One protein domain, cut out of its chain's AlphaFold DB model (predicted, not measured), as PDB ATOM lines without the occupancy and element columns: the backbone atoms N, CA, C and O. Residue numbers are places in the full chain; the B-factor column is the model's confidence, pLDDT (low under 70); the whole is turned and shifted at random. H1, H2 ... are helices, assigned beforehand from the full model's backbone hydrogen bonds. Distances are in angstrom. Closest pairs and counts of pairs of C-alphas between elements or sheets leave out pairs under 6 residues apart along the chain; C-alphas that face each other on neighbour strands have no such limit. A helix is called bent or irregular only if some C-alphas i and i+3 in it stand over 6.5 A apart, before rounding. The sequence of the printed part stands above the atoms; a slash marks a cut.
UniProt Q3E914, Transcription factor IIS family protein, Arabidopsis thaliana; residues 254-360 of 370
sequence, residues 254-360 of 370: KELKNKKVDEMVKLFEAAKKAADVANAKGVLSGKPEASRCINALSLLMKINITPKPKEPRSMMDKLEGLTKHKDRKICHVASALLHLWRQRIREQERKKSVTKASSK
ATOM      1  N   LYS A 254     289.705 310.247 229.690       61.52
ATOM      2  CA  LYS A 254     289.518 309.709 228.334       61.52
ATOM      3  C   LYS A 254     288.600 308.485 228.338       61.52
ATOM      4  O   LYS A 254     287.733 308.387 227.473       61.52
ATOM      5  N   GLU A 255     288.739 307.606 229.331       60.81
ATOM      6  CA  GLU A 255     287.843 306.458 229.522       60.81
ATOM      7  C   GLU A 255     286.415 306.899 229.848       60.81
ATOM      8  O   GLU A 255     285.466 306.379 229.263       60.81
ATOM      9  N   LEU A 256     286.244 307.915 230.700       61.49
ATOM     10  CA  LEU A 256     284.922 308.455 231.015       61.49
ATOM     11  C   LEU A 256     284.249 309.084 229.784       61.49
ATOM     12  O   LEU A 256     283.045 308.933 229.593       61.49
ATOM     13  N   LYS A 257     285.016 309.761 228.918       69.01
ATOM     14  CA  LYS A 257     284.506 310.296 227.644       69.01
ATOM     15  C   LYS A 257     284.080 309.185 226.685       69.01
ATOM     16  O   LYS A 257     283.055 309.343 226.034       69.01
ATOM     17  N   ASN A 258     284.827 308.085 226.609       70.63
ATOM     18  CA  ASN A 258     284.480 306.959 225.741       70.63
ATOM     19  C   ASN A 258     283.210 306.242 226.228       70.63
ATOM     20  O   ASN A 258     282.289 306.073 225.439       70.63
ATOM     21  N   LYS A 259     283.089 305.965 227.536       77.07
ATOM     22  CA  LYS A 259     281.873 305.362 228.122       77.07
ATOM     23  C   LYS A 259     280.611 306.161 227.800       77.07
ATOM     24  O   LYS A 259     279.574 305.592 227.477       77.07
ATOM     25  N   LYS A 260     280.706 307.490 227.852       78.87
ATOM     26  CA  LYS A 260     279.568 308.356 227.543       78.87
ATOM     27  C   LYS A 260     279.255 308.448 226.041       78.87
ATOM     28  O   LYS A 260     278.106 308.690 225.682       78.87
ATOM     29  N   VAL A 261     280.248 308.277 225.162       79.01
ATOM     30  CA  VAL A 261     280.017 308.146 223.710       79.01
ATOM     31  C   VAL A 261     279.278 306.838 223.421       79.01
ATOM     32  O   VAL A 261     278.284 306.856 222.700       79.01
ATOM     33  N   ASP A 262     279.676 305.735 224.055       82.50
ATOM     34  CA  ASP A 262     278.986 304.450 223.907       82.50
ATOM     35  C   ASP A 262     277.537 304.522 224.410       82.50
ATOM     36  O   ASP A 262     276.616 304.017 223.766       82.50
ATOM     37  N   GLU A 263     277.310 305.187 225.546       85.01
ATOM     38  CA  GLU A 263     275.969 305.444 226.082       85.01
ATOM     39  C   GLU A 263     275.120 306.289 225.121       85.01
ATOM     40  O   GLU A 263     273.957 305.972 224.868       85.01
ATOM     41  N   MET A 264     275.718 307.318 224.517       84.08
ATOM     42  CA  MET A 264     275.070 308.168 223.518       84.08
ATOM     43  C   MET A 264     274.642 307.370 222.278       84.08
ATOM     44  O   MET A 264     273.509 307.512 221.817       84.08
ATOM     45  N   VAL A 265     275.511 306.504 221.750       85.56
ATOM     46  CA  VAL A 265     275.180 305.650 220.598       85.56
ATOM     47  C   VAL A 265     274.054 304.677 220.956       85.56
ATOM     48  O   VAL A 265     273.092 304.544 220.197       85.56
ATOM     49  N   LYS A 266     274.111 304.051 222.139       89.41
ATOM     50  CA  LYS A 266     273.069 303.127 222.618       89.41
ATOM     51  C   LYS A 266     271.708 303.805 222.762       89.41
ATOM     52  O   LYS A 266     270.708 303.261 222.298       89.41
ATOM     53  N   LEU A 267     271.660 304.992 223.367       90.18
ATOM     54  CA  LEU A 267     270.421 305.761 223.513       90.18
ATOM     55  C   LEU A 267     269.851 306.183 222.161       90.18
ATOM     56  O   LEU A 267     268.637 306.151 221.971       90.18
ATOM     57  N   PHE A 268     270.714 306.543 221.213       90.37
ATOM     58  CA  PHE A 268     270.285 306.921 219.874       90.37
ATOM     59  C   PHE A 268     269.680 305.748 219.098       90.37
ATOM     60  O   PHE A 268     268.595 305.877 218.533       90.37
ATOM     61  N   GLU A 269     270.332 304.586 219.109       90.81
ATOM     62  CA  GLU A 269     269.795 303.388 218.456       90.81
ATOM     63  C   GLU A 269     268.504 302.900 219.144       90.81
ATOM     64  O   GLU A 269     267.555 302.499 218.469       90.81
ATOM     65  N   ALA A 270     268.399 303.030 220.473       91.49
ATOM     66  CA  ALA A 270     267.155 302.770 221.198       91.49
ATOM     67  C   ALA A 270     266.030 303.741 220.793       91.49
ATOM     68  O   ALA A 270     264.896 303.307 220.574       91.49
ATOM     69  N   ALA A 271     266.338 305.036 220.645       92.48
ATOM     70  CA  ALA A 271     265.386 306.046 220.187       92.48
ATOM     71  C   ALA A 271     264.893 305.749 218.766       92.48
ATOM     72  O   ALA A 271     263.689 305.813 218.510       92.48
ATOM     73  N   LYS A 272     265.805 305.374 217.861       92.00
ATOM     74  CA  LYS A 272     265.478 305.000 216.483       92.00
ATOM     75  C   LYS A 272     264.577 303.768 216.440       92.00
ATOM     76  O   LYS A 272     263.504 303.822 215.852       92.00
ATOM     77  N   LYS A 273     264.955 302.695 217.141       93.39
ATOM     78  CA  LYS A 273     264.150 301.469 217.221       93.39
ATOM     79  C   LYS A 273     262.749 301.750 217.769       93.39
ATOM     80  O   LYS A 273     261.771 301.215 217.262       93.39
ATOM     81  N   ALA A 274     262.638 302.602 218.788       92.32
ATOM     82  CA  ALA A 274     261.348 303.002 219.334       92.32
ATOM     83  C   ALA A 274     260.513 303.814 218.327       92.32
ATOM     84  O   ALA A 274     259.318 303.564 218.200       92.32
ATOM     85  N   ALA A 275     261.124 304.730 217.570       91.53
ATOM     86  CA  ALA A 275     260.432 305.479 216.521       91.53
ATOM     87  C   ALA A 275     259.942 304.571 215.384       91.53
ATOM     88  O   ALA A 275     258.788 304.668 214.977       91.53
ATOM     89  N   ASP A 276     260.779 303.640 214.923       91.25
ATOM     90  CA  ASP A 276     260.418 302.704 213.856       91.25
ATOM     91  C   ASP A 276     259.225 301.826 214.271       91.25
ATOM     92  O   ASP A 276     258.265 301.673 213.512       91.25
ATOM     93  N   VAL A 277     259.223 301.321 215.512       90.52
ATOM     94  CA  VAL A 277     258.089 300.549 216.048       90.52
ATOM     95  C   VAL A 277     256.846 301.430 216.216       90.52
ATOM     96  O   VAL A 277     255.745 300.981 215.899       90.52
ATOM     97  N   ALA A 278     256.992 302.682 216.662       90.39
ATOM     98  CA  ALA A 278     255.871 303.619 216.767       90.39
ATOM     99  C   ALA A 278     255.238 303.910 215.395       90.39
ATOM    100  O   ALA A 278     254.014 303.948 215.270       90.39
ATOM    101  N   ASN A 279     256.057 304.064 214.351       87.60
ATOM    102  CA  ASN A 279     255.583 304.276 212.988       87.60
ATOM    103  C   ASN A 279     254.883 303.031 212.417       87.60
ATOM    104  O   ASN A 279     253.852 303.165 211.759       87.60
ATOM    105  N   ALA A 280     255.409 301.832 212.700       89.21
ATOM    106  CA  ALA A 280     254.828 300.564 212.256       89.21
ATOM    107  C   ALA A 280     253.482 300.254 212.934       89.21
ATOM    108  O   ALA A 280     252.551 299.793 212.281       89.21
ATOM    109  N   LYS A 281     253.355 300.541 214.235       87.17
ATOM    110  CA  LYS A 281     252.125 300.313 215.015       87.17
ATOM    111  C   LYS A 281     251.016 301.337 214.751       87.17
ATOM    112  O   LYS A 281     249.878 301.138 215.178       87.17
ATOM    113  N   GLY A 282     251.337 302.443 214.083       77.70
ATOM    114  CA  GLY A 282     250.409 303.543 213.853       77.70
ATOM    115  C   GLY A 282     250.076 304.338 215.122       77.70
ATOM    116  O   GLY A 282     250.532 304.053 216.228       77.70
ATOM    117  N   VAL A 283     249.253 305.375 214.953       71.31
ATOM    118  CA  VAL A 283     249.001 306.412 215.976       71.31
ATOM    119  C   VAL A 283     248.323 305.867 217.243       71.31
ATOM    120  O   VAL A 283     248.520 306.408 218.331       71.31
ATOM    121  N   LEU A 284     247.532 304.795 217.129       71.39
ATOM    122  CA  LEU A 284     246.747 304.263 218.247       71.39
ATOM    123  C   LEU A 284     247.555 303.313 219.141       71.39
ATOM    124  O   LEU A 284     247.493 303.437 220.362       71.39
ATOM    125  N   SER A 285     248.349 302.413 218.550       77.20
ATOM    126  CA  SER A 285     249.116 301.398 219.290       77.20
ATOM    127  C   SER A 285     250.578 301.799 219.540       77.20
ATOM    128  O   SER A 285     251.222 301.243 220.423       77.20
ATOM    129  N   GLY A 286     251.099 302.797 218.817       81.31
ATOM    130  CA  GLY A 286     252.489 303.257 218.922       81.31
ATOM    131  C   GLY A 286     252.777 304.273 220.033       81.31
ATOM    132  O   GLY A 286     253.924 304.694 220.181       81.31
ATOM    133  N   LYS A 287     251.777 304.694 220.825       86.53
ATOM    134  CA  LYS A 287     251.952 305.689 221.906       86.53
ATOM    135  C   LYS A 287     253.046 305.330 222.933       86.53
ATOM    136  O   LYS A 287     253.843 306.217 223.250       86.53
ATOM    137  N   PRO A 288     253.144 304.095 223.473       90.14
ATOM    138  CA  PRO A 288     254.187 303.778 224.449       90.14
ATOM    139  C   PRO A 288     255.581 303.742 223.812       90.14
ATOM    140  O   PRO A 288     256.569 304.089 224.460       90.14
ATOM    141  N   GLU A 289     255.698 303.359 222.542       90.35
ATOM    142  CA  GLU A 289     256.956 303.451 221.801       90.35
ATOM    143  C   GLU A 289     257.340 304.893 221.480       90.35
ATOM    144  O   GLU A 289     258.510 305.248 221.630       90.35
ATOM    145  N   ALA A 290     256.375 305.752 221.150       90.71
ATOM    146  CA  ALA A 290     256.623 307.174 220.962       90.71
ATOM    147  C   ALA A 290     257.174 307.818 222.242       90.71
ATOM    148  O   ALA A 290     258.191 308.510 222.197       90.71
ATOM    149  N   SER A 291     256.588 307.511 223.403       92.44
ATOM    150  CA  SER A 291     257.105 307.956 224.705       92.44
ATOM    151  C   SER A 291     258.512 307.426 224.995       92.44
ATOM    152  O   SER A 291     259.358 308.170 225.488       92.44
ATOM    153  N   ARG A 292     258.808 306.163 224.650       92.95
ATOM    154  CA  ARG A 292     260.164 305.597 224.779       92.95
ATOM    155  C   ARG A 292     261.178 306.331 223.899       92.95
ATOM    156  O   ARG A 292     262.273 306.631 224.370       92.95
ATOM    157  N   CYS A 293     260.801 306.661 222.663       93.71
ATOM    158  CA  CYS A 293     261.624 307.461 221.758       93.71
ATOM    159  C   CYS A 293     261.892 308.855 222.343       93.71
ATOM    160  O   CYS A 293     263.045 309.267 222.457       93.71
ATOM    161  N   ILE A 294     260.839 309.546 222.788       93.18
ATOM    162  CA  ILE A 294     260.930 310.881 223.392       93.18
ATOM    163  C   ILE A 294     261.857 310.865 224.610       93.18
ATOM    164  O   ILE A 294     262.776 311.675 224.678       93.18
ATOM    165  N   ASN A 295     261.683 309.909 225.527       93.55
ATOM    166  CA  ASN A 295     262.519 309.793 226.720       93.55
ATOM    167  C   ASN A 295     263.996 309.565 226.369       93.55
ATOM    168  O   ASN A 295     264.871 310.203 226.953       93.55
ATOM    169  N   ALA A 296     264.282 308.707 225.386       93.39
ATOM    170  CA  ALA A 296     265.646 308.465 224.924       93.39
ATOM    171  C   ALA A 296     266.277 309.723 224.296       93.39
ATOM    172  O   ALA A 296     267.419 310.063 224.606       93.39
ATOM    173  N   LEU A 297     265.522 310.473 223.484       92.77
ATOM    174  CA  LEU A 297     265.974 311.753 222.928       92.77
ATOM    175  C   LEU A 297     266.189 312.816 224.020       92.77
ATOM    176  O   LEU A 297     267.168 313.558 223.970       92.77
ATOM    177  N   SER A 298     265.331 312.872 225.039       90.98
ATOM    178  CA  SER A 298     265.508 313.775 226.182       90.98
ATOM    179  C   SER A 298     266.739 313.422 227.022       90.98
ATOM    180  O   SER A 298     267.430 314.321 227.499       90.98
ATOM    181  N   LEU A 299     267.065 312.136 227.181       89.76
ATOM    182  CA  LEU A 299     268.319 311.714 227.816       89.76
ATOM    183  C   LEU A 299     269.535 312.139 226.984       89.76
ATOM    184  O   LEU A 299     270.495 312.670 227.540       89.76
ATOM    185  N   LEU A 300     269.467 312.015 225.655       89.58
ATOM    186  CA  LEU A 300     270.514 312.513 224.755       89.58
ATOM    187  C   LEU A 300     270.722 314.029 224.859       89.58
ATOM    188  O   LEU A 300     271.854 314.494 224.746       89.58
ATOM    189  N   MET A 301     269.664 314.809 225.106       86.53
ATOM    190  CA  MET A 301     269.801 316.247 225.373       86.53
ATOM    191  C   MET A 301     270.566 316.518 226.675       86.53
ATOM    192  O   MET A 301     271.383 317.438 226.723       86.53
ATOM    193  N   LYS A 302     270.325 315.713 227.721       86.17
ATOM    194  CA  LYS A 302     270.986 315.840 229.034       86.17
ATOM    195  C   LYS A 302     272.453 315.427 228.992       86.17
ATOM    196  O   LYS A 302     273.284 316.022 229.680       86.17
ATOM    197  N   ILE A 303     272.788 314.423 228.183       77.85
ATOM    198  CA  ILE A 303     274.165 313.992 227.956       77.85
ATOM    199  C   ILE A 303     274.838 315.075 227.101       77.85
ATOM    200  O   ILE A 303     274.845 315.052 225.875       77.85
ATOM    201  N   ASN A 304     275.368 316.094 227.784       64.63
ATOM    202  CA  ASN A 304     275.947 317.332 227.244       64.63
ATOM    203  C   ASN A 304     277.267 317.139 226.477       64.63
ATOM    204  O   ASN A 304     278.204 317.931 226.583       64.63
ATOM    205  N   ILE A 305     277.375 316.078 225.693       62.24
ATOM    206  CA  ILE A 305     278.602 315.722 225.005       62.24
ATOM    207  C   ILE A 305     278.499 316.235 223.591       62.24
ATOM    208  O   ILE A 305     277.501 316.069 222.896       62.24
ATOM    209  N   THR A 306     279.547 316.938 223.192       56.50
ATOM    210  CA  THR A 306     279.794 317.199 221.786       56.50
ATOM    211  C   THR A 306     280.286 315.904 221.174       56.50
ATOM    212  O   THR A 306     281.385 315.469 221.530       56.50
ATOM    213  N   PRO A 307     279.516 315.259 220.286       56.65
ATOM    214  CA  PRO A 307     280.056 314.127 219.559       56.65
ATOM    215  C   PRO A 307     281.311 314.601 218.797       56.65
ATOM    216  O   PRO A 307     281.341 315.675 218.186       56.65
ATOM    217  N   LYS A 308     282.413 313.854 218.929       57.86
ATOM    218  CA  LYS A 308     283.688 314.133 218.240       57.86
ATOM    219  C   LYS A 308     283.454 314.090 216.729       57.86
ATOM    220  O   LYS A 308     282.763 313.192 216.296       57.86
ATOM    221  N   PRO A 309     284.098 314.922 215.895       54.63
ATOM    222  CA  PRO A 309     283.650 315.295 214.539       54.63
ATOM    223  C   PRO A 309     283.326 314.183 213.518       54.63
ATOM    224  O   PRO A 309     282.736 314.504 212.488       54.63
ATOM    225  N   LYS A 310     283.690 312.915 213.750       56.62
ATOM    226  CA  LYS A 310     283.447 311.813 212.804       56.62
ATOM    227  C   LYS A 310     282.111 311.081 213.015       56.62
ATOM    228  O   LYS A 310     281.436 310.794 212.037       56.62
ATOM    229  N   GLU A 311     281.686 310.855 214.254       61.86
ATOM    230  CA  GLU A 311     280.404 310.196 214.587       61.86
ATOM    231  C   GLU A 311     279.125 311.072 214.474       61.86
ATOM    232  O   GLU A 311     278.082 310.532 214.102       61.86
ATOM    233  N   PRO A 312     279.144 312.409 214.705       61.45
ATOM    234  CA  PRO A 312     277.954 313.247 214.711       61.45
ATOM    235  C   PRO A 312     277.234 313.244 213.388       61.45
ATOM    236  O   PRO A 312     276.021 313.339 213.382       61.45
ATOM    237  N   ARG A 313     277.968 313.182 212.273       70.06
ATOM    238  CA  ARG A 313     277.366 313.360 210.951       70.06
ATOM    239  C   ARG A 313     276.364 312.244 210.673       70.06
ATOM    240  O   ARG A 313     275.199 312.530 210.453       70.06
ATOM    241  N   SER A 314     276.772 310.992 210.892       77.70
ATOM    242  CA  SER A 314     275.882 309.834 210.747       77.70
ATOM    243  C   SER A 314     274.665 309.904 211.681       77.70
ATOM    244  O   SER A 314     273.544 309.614 211.267       77.70
ATOM    245  N   MET A 315     274.850 310.324 212.939       81.25
ATOM    246  CA  MET A 315     273.733 310.464 213.883       81.25
ATOM    247  C   MET A 315     272.812 311.640 213.540       81.25
ATOM    248  O   MET A 315     271.604 311.532 213.722       81.25
ATOM    249  N   MET A 316     273.353 312.749 213.035       83.65
ATOM    250  CA  MET A 316     272.585 313.916 212.599       83.65
ATOM    251  C   MET A 316     271.723 313.591 211.384       83.65
ATOM    252  O   MET A 316     270.547 313.945 211.390       83.65
ATOM    253  N   ASP A 317     272.270 312.866 210.407       85.72
ATOM    254  CA  ASP A 317     271.532 312.433 209.216       85.72
ATOM    255  C   ASP A 317     270.377 311.499 209.612       85.72
ATOM    256  O   ASP A 317     269.235 311.657 209.180       85.72
ATOM    257  N   LYS A 318     270.640 310.555 210.527       86.71
ATOM    258  CA  LYS A 318     269.596 309.684 211.089       86.71
ATOM    259  C   LYS A 318     268.559 310.481 211.902       86.71
ATOM    260  O   LYS A 318     267.371 310.165 211.847       86.71
ATOM    261  N   LEU A 319     268.976 311.512 212.641       88.97
ATOM    262  CA  LEU A 319     268.080 312.376 213.421       88.97
ATOM    263  C   LEU A 319     267.188 313.237 212.516       88.97
ATOM    264  O   LEU A 319     266.032 313.474 212.855       88.97
ATOM    265  N   GLU A 320     267.680 313.647 211.346       89.23
ATOM    266  CA  GLU A 320     266.890 314.326 210.314       89.23
ATOM    267  C   GLU A 320     265.787 313.426 209.725       89.23
ATOM    268  O   GLU A 320     264.743 313.915 209.298       89.23
ATOM    269  N   GLY A 321     265.947 312.102 209.781       89.88
ATOM    270  CA  GLY A 321     264.842 311.172 209.533       89.88
ATOM    271  C   GLY A 321     263.731 311.284 210.588       89.88
ATOM    272  O   GLY A 321     262.548 311.329 210.250       89.88
ATOM    273  N   LEU A 322     264.101 311.400 211.869       89.79
ATOM    274  CA  LEU A 322     263.151 311.514 212.986       89.79
ATOM    275  C   LEU A 322     262.409 312.857 213.016       89.79
ATOM    276  O   LEU A 322     261.291 312.924 213.527       89.79
ATOM    277  N   THR A 323     262.970 313.923 212.436       89.77
ATOM    278  CA  THR A 323     262.251 315.204 212.301       89.77
ATOM    279  C   THR A 323     261.082 315.121 211.319       89.77
ATOM    280  O   THR A 323     260.190 315.961 211.376       89.77
ATOM    281  N   LYS A 324     261.024 314.092 210.463       90.62
ATOM    282  CA  LYS A 324     259.921 313.839 209.517       90.62
ATOM    283  C   LYS A 324     258.935 312.775 210.013       90.62
ATOM    284  O   LYS A 324     258.124 312.267 209.243       90.62
ATOM    285  N   HIS A 325     259.017 312.400 211.289       89.85
ATOM    286  CA  HIS A 325     258.180 311.355 211.869       89.85
ATOM    287  C   HIS A 325     256.692 311.761 211.927       89.85
ATOM    288  O   HIS A 325     256.369 312.927 212.151       89.85
ATOM    289  N   LYS A 326     255.775 310.789 211.772       88.26
ATOM    290  CA  LYS A 326     254.311 311.017 211.797       88.26
ATOM    291  C   LYS A 326     253.815 311.557 213.145       88.26
ATOM    292  O   LYS A 326     252.864 312.332 213.201       88.26
ATOM    293  N   ASP A 327     254.455 311.136 214.234       88.37
ATOM    294  CA  ASP A 327     254.193 311.659 215.577       88.37
ATOM    295  C   ASP A 327     254.843 313.040 215.766       88.37
ATOM    296  O   ASP A 327     256.071 313.181 215.774       88.37
ATOM    297  N   ARG A 328     253.997 314.055 215.977       90.15
ATOM    298  CA  ARG A 328     254.401 315.453 216.172       90.15
ATOM    299  C   ARG A 328     255.308 315.656 217.391       90.15
ATOM    300  O   ARG A 328     256.161 316.540 217.358       90.15
ATOM    301  N   LYS A 329     255.157 314.859 218.453       91.67
ATOM    302  CA  LYS A 329     256.000 314.953 219.654       91.67
ATOM    303  C   LYS A 329     257.412 314.455 219.365       91.67
ATOM    304  O   LYS A 329     258.370 315.131 219.735       91.67
ATOM    305  N   ILE A 330     257.546 313.334 218.648       92.83
ATOM    306  CA  ILE A 330     258.859 312.837 218.200       92.83
ATOM    307  C   ILE A 330     259.527 313.880 217.299       92.83
ATOM    308  O   ILE A 330     260.670 314.254 217.550       92.83
ATOM    309  N   CYS A 331     258.794 314.408 216.314       92.62
ATOM    310  CA  CYS A 331     259.279 315.455 215.413       92.62
ATOM    311  C   CYS A 331     259.806 316.685 216.178       92.62
ATOM    312  O   CYS A 331     260.915 317.158 215.908       92.62
ATOM    313  N   HIS A 332     259.048 317.184 217.162       93.95
ATOM    314  CA  HIS A 332     259.429 318.358 217.945       93.95
ATOM    315  C   HIS A 332     260.710 318.125 218.759       93.95
ATOM    316  O   HIS A 332     261.645 318.924 218.690       93.95
ATOM    317  N   VAL A 333     260.791 317.000 219.476       93.45
ATOM    318  CA  VAL A 333     261.956 316.664 220.310       93.45
ATOM    319  C   VAL A 333     263.191 316.391 219.446       93.45
ATOM    320  O   VAL A 333     264.281 316.869 219.763       93.45
ATOM    321  N   ALA A 334     263.031 315.695 218.318       93.39
ATOM    322  CA  ALA A 334     264.113 315.468 217.361       93.39
ATOM    323  C   ALA A 334     264.643 316.788 216.776       93.39
ATOM    324  O   ALA A 334     265.855 316.991 216.704       93.39
ATOM    325  N   SER A 335     263.746 317.717 216.427       93.33
ATOM    326  CA  SER A 335     264.112 319.038 215.899       93.33
ATOM    327  C   SER A 335     264.876 319.874 216.928       93.33
ATOM    328  O   SER A 335     265.894 320.483 216.596       93.33
ATOM    329  N   ALA A 336     264.437 319.852 218.190       92.27
ATOM    330  CA  ALA A 336     265.128 320.525 219.286       92.27
ATOM    331  C   ALA A 336     266.534 319.944 219.526       92.27
ATOM    332  O   ALA A 336     267.499 320.699 219.669       92.27
ATOM    333  N   LEU A 337     266.686 318.613 219.498       90.90
ATOM    334  CA  LEU A 337     267.989 317.955 219.652       90.90
ATOM    335  C   LEU A 337     268.927 318.298 218.486       90.90
ATOM    336  O   LEU A 337     270.098 318.617 218.700       90.90
ATOM    337  N   LEU A 338     268.402 318.292 217.258       90.29
ATOM    338  CA  LEU A 338     269.155 318.633 216.054       90.29
ATOM    339  C   LEU A 338     269.641 320.086 216.097       90.29
ATOM    340  O   LEU A 338     270.795 320.365 215.766       90.29
ATOM    341  N   HIS A 339     268.789 321.009 216.549       90.47
ATOM    342  CA  HIS A 339     269.161 322.407 216.741       90.47
ATOM    343  C   HIS A 339     270.291 322.555 217.769       90.47
ATOM    344  O   HIS A 339     271.307 323.193 217.476       90.47
ATOM    345  N   LEU A 340     270.157 321.899 218.928       88.80
ATOM    346  CA  LEU A 340     271.159 321.914 219.993       88.80
ATOM    347  C   LEU A 340     272.521 321.413 219.493       88.80
ATOM    348  O   LEU A 340     273.548 322.048 219.733       88.80
ATOM    349  N   TRP A 341     272.553 320.298 218.760       88.12
ATOM    350  CA  TRP A 341     273.800 319.760 218.212       88.12
ATOM    351  C   TRP A 341     274.415 320.670 217.151       88.12
ATOM    352  O   TRP A 341     275.621 320.914 217.197       88.12
ATOM    353  N   ARG A 342     273.606 321.235 216.243       87.16
ATOM    354  CA  ARG A 342     274.078 322.209 215.243       87.16
ATOM    355  C   ARG A 342     274.711 323.429 215.913       87.16
ATOM    356  O   ARG A 342     275.788 323.857 215.505       87.16
ATOM    357  N   GLN A 343     274.082 323.967 216.958       86.60
ATOM    358  CA  GLN A 343     274.639 325.077 217.732       86.60
ATOM    359  C   GLN A 343     275.968 324.696 218.388       86.60
ATOM    360  O   GLN A 343     276.956 325.421 218.269       86.60
ATOM    361  N   ARG A 344     276.022 323.522 219.014       83.69
ATOM    362  CA  ARG A 344     277.204 323.061 219.740       83.69
ATOM    363  C   ARG A 344     278.398 322.786 218.820       83.69
ATOM    364  O   ARG A 344     279.534 323.067 219.197       83.69
ATOM    365  N   ILE A 345     278.159 322.282 217.607       81.53
ATOM    366  CA  ILE A 345     279.200 322.115 216.580       81.53
ATOM    367  C   ILE A 345     279.794 323.478 216.205       81.53
ATOM    368  O   ILE A 345     281.014 323.633 216.244       81.53
ATOM    369  N   ARG A 346     278.948 324.490 215.956       82.85
ATOM    370  CA  ARG A 346     279.408 325.858 215.660       82.85
ATOM    371  C   ARG A 346     280.248 326.447 216.797       82.85
ATOM    372  O   ARG A 346     281.277 327.073 216.554       82.85
ATOM    373  N   GLU A 347     279.845 326.233 218.048       82.56
ATOM    374  CA  GLU A 347     280.608 326.688 219.218       82.56
ATOM    375  C   GLU A 347     281.968 325.984 219.349       82.56
ATOM    376  O   GLU A 347     282.966 326.625 219.678       82.56
ATOM    377  N   GLN A 348     282.040 324.682 219.058       75.93
ATOM    378  CA  GLN A 348     283.303 323.936 219.053       75.93
ATOM    379  C   GLN A 348     284.258 324.418 217.962       75.93
ATOM    380  O   GLN A 348     285.463 324.516 218.197       75.93
ATOM    381  N   GLU A 349     283.742 324.728 216.774       77.69
ATOM    382  CA  GLU A 349     284.539 325.276 215.675       77.69
ATOM    383  C   GLU A 349     285.119 326.649 216.036       77.69
ATOM    384  O   GLU A 349     286.320 326.866 215.858       77.69
ATOM    385  N   ARG A 350     284.321 327.524 216.670       75.60
ATOM    386  CA  ARG A 350     284.786 328.822 217.196       75.60
ATOM    387  C   ARG A 350     285.835 328.675 218.308       75.60
ATOM    388  O   ARG A 350     286.842 329.378 218.308       75.60
ATOM    389  N   LYS A 351     285.662 327.733 219.243       73.27
ATOM    390  CA  LYS A 351     286.647 327.486 220.320       73.27
ATOM    391  C   LYS A 351     287.987 326.971 219.779       73.27
ATOM    392  O   LYS A 351     289.049 327.333 220.294       73.27
ATOM    393  N   LYS A 352     287.964 326.177 218.703       66.80
ATOM    394  CA  LYS A 352     289.179 325.692 218.026       66.80
ATOM    395  C   LYS A 352     289.911 326.794 217.258       66.80
ATOM    396  O   LYS A 352     291.138 326.752 217.189       66.80
ATOM    397  N   SER A 353     289.210 327.780 216.694       60.62
ATOM    398  CA  SER A 353     289.870 328.909 216.019       60.62
ATOM    399  C   SER A 353     290.538 329.870 217.006       60.62
ATOM    400  O   SER A 353     291.637 330.340 216.728       60.62
ATOM    401  N   VAL A 354     289.938 330.102 218.181       62.91
ATOM    402  CA  VAL A 354     290.521 330.973 219.223       62.91
ATOM    403  C   VAL A 354     291.785 330.358 219.829       62.91
ATOM    404  O   VAL A 354     292.810 331.026 219.946       62.91
ATOM    405  N   THR A 355     291.758 329.061 220.145       60.30
ATOM    406  CA  THR A 355     292.933 328.362 220.701       60.30
ATOM    407  C   THR A 355     294.082 328.266 219.692       60.30
ATOM    408  O   THR A 355     295.228 328.514 220.057       60.30
ATOM    409  N   LYS A 356     293.797 328.041 218.400       59.85
ATOM    410  CA  LYS A 356     294.824 328.095 217.341       59.85
ATOM    411  C   LYS A 356     295.401 329.498 217.112       59.85
ATOM    412  O   LYS A 356     296.568 329.604 216.741       59.85
ATOM    413  N   ALA A 357     294.617 330.560 217.302       58.96
ATOM    414  CA  ALA A 357     295.108 331.936 217.202       58.96
ATOM    415  C   ALA A 357     296.013 332.307 218.392       58.96
ATOM    416  O   ALA A 357     297.046 332.944 218.193       58.96
ATOM    417  N   SER A 358     295.679 331.837 219.599       53.99
ATOM    418  CA  SER A 358     296.490 332.055 220.805       53.99
ATOM    419  C   SER A 358     297.862 331.371 220.713       53.99
ATOM    420  O   SER A 358     298.890 332.018 220.918       53.99
ATOM    421  N   SER A 359     297.918 330.110 220.266       57.70
ATOM    422  CA  SER A 359     299.200 329.403 220.097       57.70
ATOM    423  C   SER A 359     300.109 330.043 219.040       57.70
ATOM    424  O   SER A 359     301.322 330.094 219.225       57.70
ATOM    425  N   LYS A 360     299.544 330.600 217.957       57.67
ATOM    426  CA  LYS A 360     300.331 331.304 216.927       57.67
ATOM    427  C   LYS A 360     300.901 332.642 217.409       57.67
ATOM    428  O   LYS A 360     301.951 333.047 216.917       57.67
TER     429      LYS A 360
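AT A GLANCE: This is residues 254 to 360 of the 370 residues of the protein "Transcription factor IIS family protein" of Arabidopsis thaliana (UniProt Q3E914). Two helical hairpins, H1 with H2 and H3 with H4, pack side by side as an up-and-down bundle, each helix running against the one before it. Residues 349 to 360 of H4 stick out beyond the body. The printed part has 107 residues, all helix in class, with H1, H2, H3 and H4 in that order and no named strand. It is a rod spanning 60 by 27 by 19 A, only just loose, close to compact, with a radius of gyration of the C-alphas of 15.8 A.

IN THESE COORDINATES: H1, residues 254 to 285, begins at C-alpha 254 (289.518, 309.709, 228.334) and measures 42.2 A; it is irregular, C-alphas 280 and 283 being 9.1 A apart, with a kink of 65 degrees near residue 279. H2 is residues 287 to 302, 22.7 A, and H3 residues 311 to 322, 17.4 A. H4, residues 328 to 360, measures 48.6 A, ending at C-alpha 360 (300.331, 331.304, 216.927).

HOW THE PARTS SIT: H1, with residues 264 to 278 alone, touches H2 at a shallow tilt of 24 degrees, opposite ways; the closest C-alphas, of Ala 271 and Cys 293, are 4.3 A apart. H1 and H3 only just touch, with 3 pairs of C-alphas within 8 A, closest at Ala 275 and Leu 322, 7.5 A. H4 touches H2 with residues 329 to 340 alone, closest at the C-alphas of Ile 294 and Ile 330, 5.9 A. H4 touches H3 with residues 330 to 338 alone, closest at the C-alphas of Leu 322 and Ala 334, 6.0 A. H2 and H3 are apart. Every O i to N i+4 pair is within hydrogen-bond range in H2, H3 and H4, and 25 of 28 in H1.

THE WHOLE: The C-alphas farthest apart, of Leu 284 and Lys 360, are 60.0 A apart. The printed part has no cut and no long link. The model's pLDDT is under 70 at residues 254 to 257, 304 to 312 and 352 to 360.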